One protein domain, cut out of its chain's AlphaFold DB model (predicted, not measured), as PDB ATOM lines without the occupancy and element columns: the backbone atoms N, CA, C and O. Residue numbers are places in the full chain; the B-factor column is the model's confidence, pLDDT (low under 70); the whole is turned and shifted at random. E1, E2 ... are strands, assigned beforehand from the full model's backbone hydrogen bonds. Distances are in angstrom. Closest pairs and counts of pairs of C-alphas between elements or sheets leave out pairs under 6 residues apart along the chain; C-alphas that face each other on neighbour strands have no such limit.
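Overview. This is residues 12 to 83 of the 175 residues of an uncharacterized protein of Halorubrum saccharovorum (UniProt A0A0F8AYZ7). The model is a single twisted sheet of four antiparallel strands, E1 to E4, laid side by side in chain order with no named helix over either face, and a long tail, residues 66 to 83, leaves the end of E4, passes the strand ends and swings out in a wide loop beyond the E1 edge. The tail folds back there, and its last residues run in the space beyond E1. The printed part has 72 residues, with no named helix and four named strands that follow one another as E1, E2, E3, E4, which is also the order across the sheet. The class is all strand, with 31 of the 72 printed residues in named elements, under half. The whole is only just compact, close to loose, with a radius of gyration of the C-alphas of 13.2 A, and the C-alphas span 35 by 29 by 19 A along their three main axes.

Along the chain. The printed part begins at Thr 12, with C-alpha at (-9.037, 21.485, -54.544), and residues 12 to 18 come before the first strand. E1 is residues 19 to 23, and its C-alpha 19 is at (-14.791, 19.846, -48.926). E2 is residues 31 to 37, 20.1 A from first to last C-alpha. E3 is residues 43 to 51, with 26.2 A between its first and last C-alphas. E4, the longest strand by residues, is residues 56 to 65 and covers 25.3 A, ending with C-alpha 65 at (-28.796, 20.003, -54.982). Residues 66 to 83 hold no named element, and C-alpha 83 is at (-8.654, 21.056, -31.300).

Arrangement. The sheet runs E1, E2, E3, E4, with E1 and E4 as edge strands and E2 and E3 as inner strands. It is a meander, each strand the antiparallel neighbour of the one before. E1 and E2 form a hairpin, with 175 degrees between their directions. The C-alphas of Gln 22 and Arg 32 face each other at 4.4 A, and N 33 and O 21 are within hydrogen-bond range at 2.8 A. E2 and E3 form the next hairpin, at 161 degrees. Here the C-alphas of Pro 37 and Trp 44 face each other at 4.3 A, and N 47 and O 34 are within hydrogen-bond range at 2.8 A. E3 and E4 form the third hairpin, at 160 degrees, with N 64 and O 44 at 2.8 A and N 50 and O 57 at 2.9 A, both within hydrogen-bond range. E4 bends by 66 degrees at residue 59. Near this bend the C-alphas of Glu 48 and Gly 60 face each other at 4.7 A, and those of Trp 49 and Thr 58 at 4.4 A. E1 and E4 are apart. From edge to edge of the sheet the strands' lines turn by 43 degrees, and its C-alphas lie up to 5.0 A off the best plane through them.

Size, cuts and confidence. The two C-alphas farthest apart are those of Ser 27 and Thr 40, 38.4 A from each other, and the C-alphas of Thr 12 and Pro 83 are 23.3 A apart. The printed part has no cut. The link from E1 to E2 is short, with 7 residues, while those from E2 to E3 and from E3 to E4 are tight, with 5 and 4 residues. The C-alphas of residues 66 to 83 lie 10 to 19 A from the mean of the C-alphas. The mean pLDDT of the printed part is 84.0, and residues 12 to 16 and 71 to 76 are under 70, the places where the model's confidence is low.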
ATOM      1  N   THR A  12      -8.528  20.733 -55.691       52.75
ATOM      2  CA  THR A  12      -9.037  21.485 -54.544       52.75
ATOM      3  C   THR A  12      -9.835  20.626 -53.573       52.75
ATOM      4  O   THR A  12     -10.175  21.100 -52.494       52.75
ATOM      5  N   LEU A  13     -10.203  19.408 -53.968       56.16
ATOM      6  CA  LEU A  13     -10.951  18.477 -53.130       56.16
ATOM      7  C   LEU A  13     -10.038  17.325 -52.725       56.16
ATOM      8  O   LEU A  13      -9.163  16.925 -53.497       56.16
ATOM      9  N   ALA A  14     -10.262  16.794 -51.524       59.81
ATOM     10  CA  ALA A  14      -9.654  15.536 -51.118       59.81
ATOM     11  C   ALA A  14      -9.997  14.432 -52.137       59.81
ATOM     12  O   ALA A  14     -10.936  14.567 -52.924       59.81
ATOM     13  N   ASP A  15      -9.240  13.334 -52.130       61.19
ATOM     14  CA  ASP A  15      -9.373  12.241 -53.112       61.19
ATOM     15  C   ASP A  15     -10.797  11.626 -53.135       61.19
ATOM     16  O   ASP A  15     -11.246  11.062 -54.131       61.19
ATOM     17  N   ASP A  16     -11.557  11.817 -52.048       68.00
ATOM     18  CA  ASP A  16     -12.958  11.411 -51.887       68.00
ATOM     19  C   ASP A  16     -13.995  12.450 -52.377       68.00
ATOM     20  O   ASP A  16     -15.197  12.194 -52.342       68.00
ATOM     21  N   GLY A  17     -13.559  13.621 -52.850       75.25
ATOM     22  CA  GLY A  17     -14.423  14.726 -53.272       75.25
ATOM     23  C   GLY A  17     -14.991  15.576 -52.128       75.25
ATOM     24  O   GLY A  17     -15.810  16.454 -52.395       75.25
ATOM     25  N   THR A  18     -14.577  15.350 -50.876       82.81
ATOM     26  CA  THR A  18     -15.038  16.119 -49.713       82.81
ATOM     27  C   THR A  18     -14.446  17.533 -49.712       82.81
ATOM     28  O   THR A  18     -13.256  17.730 -49.961       82.81
ATOM     29  N   CYS A  19     -15.266  18.523 -49.337       86.12
ATOM     30  CA  CYS A  19     -14.791  19.846 -48.926       86.12
ATOM     31  C   CYS A  19     -14.979  20.023 -47.414       86.12
ATOM     32  O   CYS A  19     -16.075  19.801 -46.889       86.12
ATOM     33  N   LEU A  20     -13.914  20.428 -46.722       89.50
ATOM     34  CA  LEU A  20     -13.899  20.645 -45.281       89.50
ATOM     35  C   LEU A  20     -13.498  22.087 -44.974       89.50
ATOM     36  O   LEU A  20     -12.441  22.546 -45.395       89.50
ATOM     37  N   LEU A  21     -14.331  22.782 -44.206       91.56
ATOM     38  CA  LEU A  21     -14.009  24.075 -43.619       91.56
ATOM     39  C   LEU A  21     -13.983  23.925 -42.100       91.56
ATOM     40  O   LEU A  21     -14.891  23.329 -41.524       91.56
ATOM     41  N   GLN A  22     -12.973  24.497 -41.454       94.12
ATOM     42  CA  GLN A  22     -12.879  24.562 -40.001       94.12
ATOM     43  C   GLN A  22     -12.469  25.965 -39.569       94.12
ATOM     44  O   GLN A  22     -11.659  26.607 -40.237       94.12
ATOM     45  N   TRP A  23     -13.041  26.442 -38.467       92.88
ATOM     46  CA  TRP A  23     -12.701  27.734 -37.886       92.88
ATOM     47  C   TRP A  23     -12.961  27.758 -36.382       92.88
ATOM     48  O   TRP A  23     -13.834  27.048 -35.878       92.88
ATOM     49  N   ASP A  24     -12.242  28.642 -35.693       89.44
ATOM     50  CA  ASP A  24     -12.375  28.878 -34.259       89.44
ATOM     51  C   ASP A  24     -13.034  30.246 -34.037       89.44
ATOM     52  O   ASP A  24     -12.377  31.286 -34.155       89.44
ATOM     53  N   PRO A  25     -14.357  30.297 -33.803       87.00
ATOM     54  CA  PRO A  25     -15.022  31.558 -33.518       87.00
ATOM     55  C   PRO A  25     -14.557  32.114 -32.154       87.00
ATOM     56  O   PRO A  25     -14.457  31.350 -31.199       87.00
ATOM     57  N   PRO A  26     -14.342  33.436 -32.005       75.00
ATOM     58  CA  PRO A  26     -13.777  34.022 -30.777       75.00
ATOM     59  C   PRO A  26     -14.565  33.799 -29.475       75.00
ATOM     60  O   PRO A  26     -14.036  34.025 -28.392       75.00
ATOM     61  N   SER A  27     -15.847  33.442 -29.562       75.12
ATOM     62  CA  SER A  27     -16.752  33.331 -28.407       75.12
ATOM     63  C   SER A  27     -17.725  32.163 -28.561       75.12
ATOM     64  O   SER A  27     -18.890  32.263 -28.190       75.12
ATOM     65  N   ALA A  28     -17.283  31.094 -29.217       83.25
ATOM     66  CA  ALA A  28     -18.052  29.869 -29.369       83.25
ATOM     67  C   ALA A  28     -17.096  28.683 -29.572       83.25
ATOM     68  O   ALA A  28     -15.926  28.881 -29.904       83.25
ATOM     69  N   PRO A  29     -17.569  27.439 -29.407       88.38
ATOM     70  CA  PRO A  29     -16.737  26.283 -29.690       88.38
ATOM     71  C   PRO A  29     -16.275  26.247 -31.153       88.38
ATOM     72  O   PRO A  29     -17.017  26.721 -32.029       88.38
ATOM     73  N   PRO A  30     -15.093  25.656 -31.420       92.75
ATOM     74  CA  PRO A  30     -14.623  25.357 -32.765       92.75
ATOM     75  C   PRO A  30     -15.717  24.744 -33.631       92.75
ATOM     76  O   PRO A  30     -16.556  23.959 -33.170       92.75
ATOM     77  N   ARG A  31     -15.715  25.122 -34.905       95.12
ATOM     78  CA  ARG A  31     -16.741  24.747 -35.871       95.12
ATOM     79  C   ARG A  31     -16.120  24.060 -37.057       95.12
ATOM     80  O   ARG A  31     -15.041  24.426 -37.518       95.12
ATOM     81  N   ARG A  32     -16.858  23.095 -37.585       95.50
ATOM     82  CA  ARG A  32     -16.482  22.371 -38.787       95.50
ATOM     83  C   ARG A  32     -17.699  22.219 -39.689       95.50
ATOM     84  O   ARG A  32     -18.794  21.902 -39.236       95.50
ATOM     85  N   LEU A  33     -17.495  22.460 -40.975       95.31
ATOM     86  CA  LEU A  33     -18.498  22.306 -42.015       95.31
ATOM     87  C   LEU A  33     -17.957  21.345 -43.059       95.31
ATOM     88  O   LEU A  33     -16.904  21.591 -43.646       95.31
ATOM     89  N   ARG A  34     -18.679  20.249 -43.274       93.25
ATOM     90  CA  ARG A  34     -18.307  19.233 -44.251       93.25
ATOM     91  C   ARG A  34     -19.344  19.173 -45.360       93.25
ATOM     92  O   ARG A  34     -20.540  19.091 -45.086       93.25
ATOM     93  N   PHE A  35     -18.866  19.193 -46.595       91.69
ATOM     94  CA  PHE A  35     -19.661  18.955 -47.788       91.69
ATOM     95  C   PHE A  35     -19.232  17.620 -48.380       91.69
ATOM     96  O   PHE A  35     -18.075  17.456 -48.766       91.69
ATOM     97  N   GLU A  36     -20.163  16.674 -48.419       90.69
ATOM     98  CA  GLU A  36     -19.922  15.312 -48.894       90.69
ATOM     99  C   GLU A  36     -20.810  15.038 -50.112       90.69
ATOM    100  O   GLU A  36     -22.032  15.196 -49.998       90.69
ATOM    101  N   PRO A  37     -20.252  14.626 -51.262       89.38
ATOM    102  CA  PRO A  37     -21.062  14.095 -52.348       89.38
ATOM    103  C   PRO A  37     -21.667  12.744 -51.941       89.38
ATOM    104  O   PRO A  37     -21.059  11.965 -51.205       89.38
ATOM    105  N   ASP A  38     -22.862  12.441 -52.438       83.81
ATOM    106  CA  ASP A  38     -23.393  11.083 -52.381       83.81
ATOM    107  C   ASP A  38     -22.617  10.137 -53.322       83.81
ATOM    108  O   ASP A  38     -21.741  10.545 -54.087       83.81
ATOM    109  N   SER A  39     -22.961   8.847 -53.298       79.38
ATOM    110  CA  SER A  39     -22.309   7.829 -54.133       79.38
ATOM    111  C   SER A  39     -22.460   8.057 -55.643       79.38
ATOM    112  O   SER A  39     -21.703   7.484 -56.426       79.38
ATOM    113  N   THR A  40     -23.423   8.877 -56.066       77.62
ATOM    114  CA  THR A  40     -23.667   9.232 -57.471       77.62
ATOM    115  C   THR A  40     -22.987  10.546 -57.871       77.62
ATOM    116  O   THR A  40     -22.801  10.811 -59.061       77.62
ATOM    117  N   GLY A  41     -22.594  11.362 -56.887       74.00
ATOM    118  CA  GLY A  41     -22.097  12.724 -57.053       74.00
ATOM    119  C   GLY A  41     -23.159  13.728 -57.515       74.00
ATOM    120  O   GLY A  41     -22.806  14.862 -57.843       74.00
ATOM    121  N   GLU A  42     -24.434  13.333 -57.586       79.31
ATOM    122  CA  GLU A  42     -25.527  14.191 -58.061       79.31
ATOM    123  C   GLU A  42     -26.075  15.080 -56.950       79.31
ATOM    124  O   GLU A  42     -26.463  16.220 -57.212       79.31
ATOM    125  N   THR A  43     -26.065  14.585 -55.710       85.50
ATOM    126  CA  THR A  43     -26.486  15.359 -54.544       85.50
ATOM    127  C   THR A  43     -25.425  15.366 -53.466       85.50
ATOM    128  O   THR A  43     -24.555  14.499 -53.410       85.50
ATOM    129  N   TRP A  44     -25.459  16.408 -52.646       93.00
ATOM    130  CA  TRP A  44     -24.473  16.649 -51.606       93.00
ATOM    131  C   TRP A  44     -25.163  16.755 -50.256       93.00
ATOM    132  O   TRP A  44     -26.321  17.157 -50.153       93.00
ATOM    133  N   THR A  45     -24.431  16.427 -49.202       94.25
ATOM    134  CA  THR A  45     -24.853  16.684 -47.827       94.25
ATOM    135  C   THR A  45     -23.934  17.729 -47.219       94.25
ATOM    136  O   THR A  45     -22.715  17.565 -47.218       94.25
ATOM    137  N   ARG A  46     -24.525  18.795 -46.678       95.00
ATOM    138  CA  ARG A  46     -23.856  19.739 -45.785       95.00
ATOM    139  C   ARG A  46     -24.054  19.253 -44.359       95.00
ATOM    140  O   ARG A  46     -25.195  19.158 -43.925       95.00
ATOM    141  N   ARG A  47     -22.975  18.981 -43.626       96.44
ATOM    142  CA  ARG A  47     -23.021  18.672 -42.190       96.44
ATOM    143  C   ARG A  47     -22.273  19.721 -41.387       96.44
ATOM    144  O   ARG A  47     -21.101  19.986 -41.649       96.44
ATOM    145  N   GLU A  48     -22.957  20.268 -40.398       96.88
ATOM    146  CA  GLU A  48     -22.415  21.211 -39.427       96.88
ATOM    147  C   GLU A  48     -22.025  20.464 -38.155       96.88
ATOM    148  O   GLU A  48     -22.796  19.656 -37.632       96.88
ATOM    149  N   TRP A  49     -20.823  20.752 -37.668       96.19
ATOM    150  CA  TRP A  49     -20.241  20.141 -36.487       96.19
ATOM    151  C   TRP A  49     -19.755  21.213 -35.517       96.19
ATOM    152  O   TRP A  49     -19.224  22.260 -35.902       96.19
ATOM    153  N   GLU A  50     -19.910  20.912 -34.239       94.19
ATOM    154  CA  GLU A  50     -19.463  21.713 -33.109       94.19
ATOM    155  C   GLU A  50     -18.522  20.872 -32.254       94.19
ATOM    156  O   GLU A  50     -18.819  19.714 -31.957       94.19
ATOM    157  N   TRP A  51     -17.392  21.448 -31.859       92.06
ATOM    158  CA  TRP A  51     -16.489  20.803 -30.918       92.06
ATOM    159  C   TRP A  51     -17.064  20.844 -29.501       92.06
ATOM    160  O   TRP A  51     -17.494  21.890 -29.024       92.06
ATOM    161  N   THR A  52     -17.060  19.708 -28.807       86.88
ATOM    162  CA  THR A  52     -17.615  19.580 -27.448       86.88
ATOM    163  C   THR A  52     -16.574  19.744 -26.345       86.88
ATOM    164  O   THR A  52     -16.910  19.601 -25.172       86.88
ATOM    165  N   GLY A  53     -15.311  19.995 -26.703       86.06
ATOM    166  CA  GLY A  53     -14.168  19.906 -25.790       86.06
ATOM    167  C   GLY A  53     -13.496  18.531 -25.782       86.06
ATOM    168  O   GLY A  53     -12.397  18.400 -25.252       86.06
ATOM    169  N   ALA A  54     -14.121  17.517 -26.379       87.44
ATOM    170  CA  ALA A  54     -13.565  16.167 -26.475       87.44
ATOM    171  C   ALA A  54     -13.695  15.577 -27.882       87.44
ATOM    172  O   ALA A  54     -12.801  14.866 -28.336       87.44
ATOM    173  N   GLU A  55     -14.797  15.871 -28.569       90.69
ATOM    174  CA  GLU A  55     -15.086  15.330 -29.890       90.69
ATOM    175  C   GLU A  55     -15.932  16.293 -30.731       90.69
ATOM    176  O   GLU A  55     -16.496  17.276 -30.240       90.69
ATOM    177  N   TRP A  56     -16.038  15.999 -32.024       93.50
ATOM    178  CA  TRP A  56     -16.947  16.700 -32.921       93.50
ATOM    179  C   TRP A  56     -18.357  16.122 -32.810       93.50
ATOM    180  O   TRP A  56     -18.569  14.931 -33.020       93.50
ATOM    181  N   ARG A  57     -19.343  16.987 -32.573       92.69
ATOM    182  CA  ARG A  57     -20.765  16.633 -32.548       92.69
ATOM    183  C   ARG A  57     -21.502  17.289 -33.708       92.69
ATOM    184  O   ARG A  57     -21.428  18.505 -33.872       92.69
ATOM    185  N   THR A  58     -22.273  16.512 -34.463       94.06
ATOM    186  CA  THR A  58     -23.168  17.049 -35.500       94.06
ATOM    187  C   THR A  58     -24.270  17.900 -34.872       94.06
ATOM    188  O   THR A  58     -24.969  17.441 -33.968       94.06
ATOM    189  N   CYS A  59     -24.462  19.118 -35.371       93.44
ATOM    190  CA  CYS A  59     -25.529  20.025 -34.934       93.44
ATOM    191  C   CYS A  59     -26.481  20.452 -36.061       93.44
ATOM    192  O   CYS A  59     -27.551  20.983 -35.776       93.44
ATOM    193  N   GLY A  60     -26.135  20.179 -37.320       93.94
ATOM    194  CA  GLY A  60     -26.974  20.500 -38.470       93.94
ATOM    195  C   GLY A  60     -26.664  19.600 -39.657       93.94
ATOM    196  O   GLY A  60     -25.537  19.125 -39.821       93.94
ATOM    197  N   SER A  61     -27.676  19.336 -40.478       95.38
ATOM    198  CA  SER A  61     -27.512  18.566 -41.704       95.38
ATOM    199  C   SER A  61     -28.555  18.975 -42.728       95.38
ATOM    200  O   SER A  61     -29.745  18.916 -42.440       95.38
ATOM    201  N   ASP A  62     -28.106  19.275 -43.944       95.00
ATOM    202  CA  ASP A  62     -28.975  19.649 -45.057       95.00
ATOM    203  C   ASP A  62     -28.562  18.929 -46.336       95.00
ATOM    204  O   ASP A  62     -27.375  18.714 -46.603       95.00
ATOM    205  N   ARG A  63     -29.556  18.588 -47.158       93.62
ATOM    206  CA  ARG A  63     -29.327  18.125 -48.527       93.62
ATOM    207  C   ARG A  63     -29.145  19.334 -49.437       93.62
ATOM    208  O   ARG A  63     -29.915  20.287 -49.365       93.62
ATOM    209  N   LEU A  64     -28.145  19.268 -50.304       90.94
ATOM    210  CA  LEU A  64     -27.848  20.278 -51.306       90.94
ATOM    211  C   LEU A  64     -27.934  19.663 -52.701       90.94
ATOM    212  O   LEU A  64     -27.274  18.666 -53.003       90.94
ATOM    213  N   ASP A  65     -28.706  20.312 -53.561       89.12
ATOM    214  CA  ASP A  65     -28.796  20.003 -54.982       89.12
ATOM    215  C   ASP A  65     -28.125  21.129 -55.790       89.12
ATOM    216  O   ASP A  65     -28.015  22.264 -55.321       89.12
ATOM    217  N   ASN A  66     -27.695  20.844 -57.025       85.81
ATOM    218  CA  ASN A  66     -27.086  21.827 -57.941       85.81
ATOM    219  C   ASN A  66     -25.837  22.545 -57.377       85.81
ATOM    220  O   ASN A  66     -25.679  23.758 -57.524       85.81
ATOM    221  N   VAL A  67     -24.941  21.799 -56.729       83.31
ATOM    222  CA  VAL A  67     -23.736  22.351 -56.090       83.31
ATOM    223  C   VAL A  67     -22.673  22.746 -57.121       83.31
ATOM    224  O   VAL A  67     -22.344  21.982 -58.027       83.31
ATOM    225  N   ALA A  68     -22.084  23.930 -56.939       83.12
ATOM    226  CA  ALA A  68     -20.879  24.376 -57.632       83.12
ATOM    227  C   ALA A  68     -19.841  24.833 -56.597       83.12
ATOM    228  O   ALA A  68     -20.157  25.631 -55.715       83.12
ATOM    229  N   ILE A  69     -18.608  24.335 -56.704       77.62
ATOM    230  CA  ILE A  69     -17.513  24.624 -55.765       77.62
ATOM    231  C   ILE A  69     -16.417  25.381 -56.511       77.62
ATOM    232  O   ILE A  69     -16.070  25.033 -57.637       77.62
ATOM    233  N   ARG A  70     -15.875  26.426 -55.880       75.44
ATOM    234  CA  ARG A  70     -14.709  27.167 -56.368       75.44
ATOM    235  C   ARG A  70     -13.805  27.499 -55.187       75.44
ATOM    236  O   ARG A  70     -14.186  28.314 -54.351       75.44
ATOM    237  N   ALA A  71     -12.603  26.932 -55.158       68.06
ATOM    238  CA  ALA A  71     -11.544  27.346 -54.243       68.06
ATOM    239  C   ALA A  71     -10.430  28.045 -55.048       68.06
ATOM    240  O   ALA A  71     -10.074  27.579 -56.129       68.06
ATOM    241  N   PRO A  72      -9.889  29.189 -54.599       64.12
ATOM    242  CA  PRO A  72      -8.784  29.823 -55.304       64.12
ATOM    243  C   PRO A  72      -7.528  28.943 -55.238       64.12
ATOM    244  O   PRO A  72      -7.068  28.617 -54.149       64.12
ATOM    245  N   ALA A  73      -6.908  28.661 -56.389       58.56
ATOM    246  CA  ALA A  73      -5.705  27.820 -56.512       58.56
ATOM    247  C   ALA A  73      -4.469  28.306 -55.713       58.56
ATOM    248  O   ALA A  73      -3.486  27.579 -55.589       58.56
ATOM    249  N   ALA A  74      -4.492  29.538 -55.194       55.97
ATOM    250  CA  ALA A  74      -3.367  30.170 -54.503       55.97
ATOM    251  C   ALA A  74      -3.531  30.272 -52.978       55.97
ATOM    252  O   ALA A  74      -2.560  30.583 -52.287       55.97
ATOM    253  N   ALA A  75      -4.727  30.034 -52.432       60.69
ATOM    254  CA  ALA A  75      -4.929  30.128 -50.993       60.69
ATOM    255  C   ALA A  75      -4.531  28.800 -50.339       60.69
ATOM    256  O   ALA A  75      -5.326  27.869 -50.249       60.69
ATOM    257  N   ARG A  76      -3.268  28.704 -49.912       69.50
ATOM    258  CA  ARG A  76      -2.808  27.609 -49.053       69.50
ATOM    259  C   ARG A  76      -3.312  27.866 -47.639       69.50
ATOM    260  O   ARG A  76      -2.620  28.485 -46.835       69.50
ATOM    261  N   TYR A  77      -4.541  27.448 -47.371       75.00
ATOM    262  CA  TYR A  77      -5.019  27.337 -46.000       75.00
ATOM    263  C   TYR A  77      -4.339  26.135 -45.333       75.00
ATOM    264  O   TYR A  77      -4.027  25.162 -46.025       75.00
ATOM    265  N   PRO A  78      -4.048  26.206 -44.024       82.56
ATOM    266  CA  PRO A  78      -3.544  25.047 -43.303       82.56
ATOM    267  C   PRO A  78      -4.584  23.922 -43.329       82.56
ATOM    268  O   PRO A  78      -5.789  24.184 -43.367       82.56
ATOM    269  N   GLU A  79      -4.106  22.681 -43.282       82.88
ATOM    270  CA  GLU A  79      -4.977  21.527 -43.070       82.88
ATOM    271  C   GLU A  79      -5.751  21.699 -41.752       82.88
ATOM    272  O   GLU A  79      -5.147  22.076 -40.739       82.88
ATOM    273  N   PRO A  80      -7.069  21.441 -41.736       86.94
ATOM    274  CA  PRO A  80      -7.844  21.420 -40.505       86.94
ATOM    275  C   PRO A  80      -7.249  20.430 -39.500       86.94
ATOM    276  O   PRO A  80      -7.032  19.262 -39.819       86.94
ATOM    277  N   VAL A  81      -7.008  20.888 -38.274       88.88
ATOM    278  CA  VAL A  81      -6.468  20.065 -37.183       88.88
ATOM    279  C   VAL A  81      -7.495  20.007 -36.067       88.88
ATOM    280  O   VAL A  81      -8.085  21.029 -35.724       88.88
ATOM    281  N   ASP A  82      -7.727  18.829 -35.497       90.06
ATOM    282  CA  ASP A  82      -8.644  18.714 -34.366       90.06
ATOM    283  C   ASP A  82      -8.144  19.549 -33.168       90.06
ATOM    284  O   ASP A  82      -6.951  19.497 -32.843       90.06
ATOM    285  N   PRO A  83      -9.023  20.329 -32.506       90.00
ATOM    286  CA  PRO A  83      -8.654  21.056 -31.300       90.00
ATOM    287  C   PRO A  83      -8.154  20.104 -30.214       90.00
ATOM    288  O   PRO A  83      -8.571  18.947 -30.128       90.00
TER     289      PRO A  83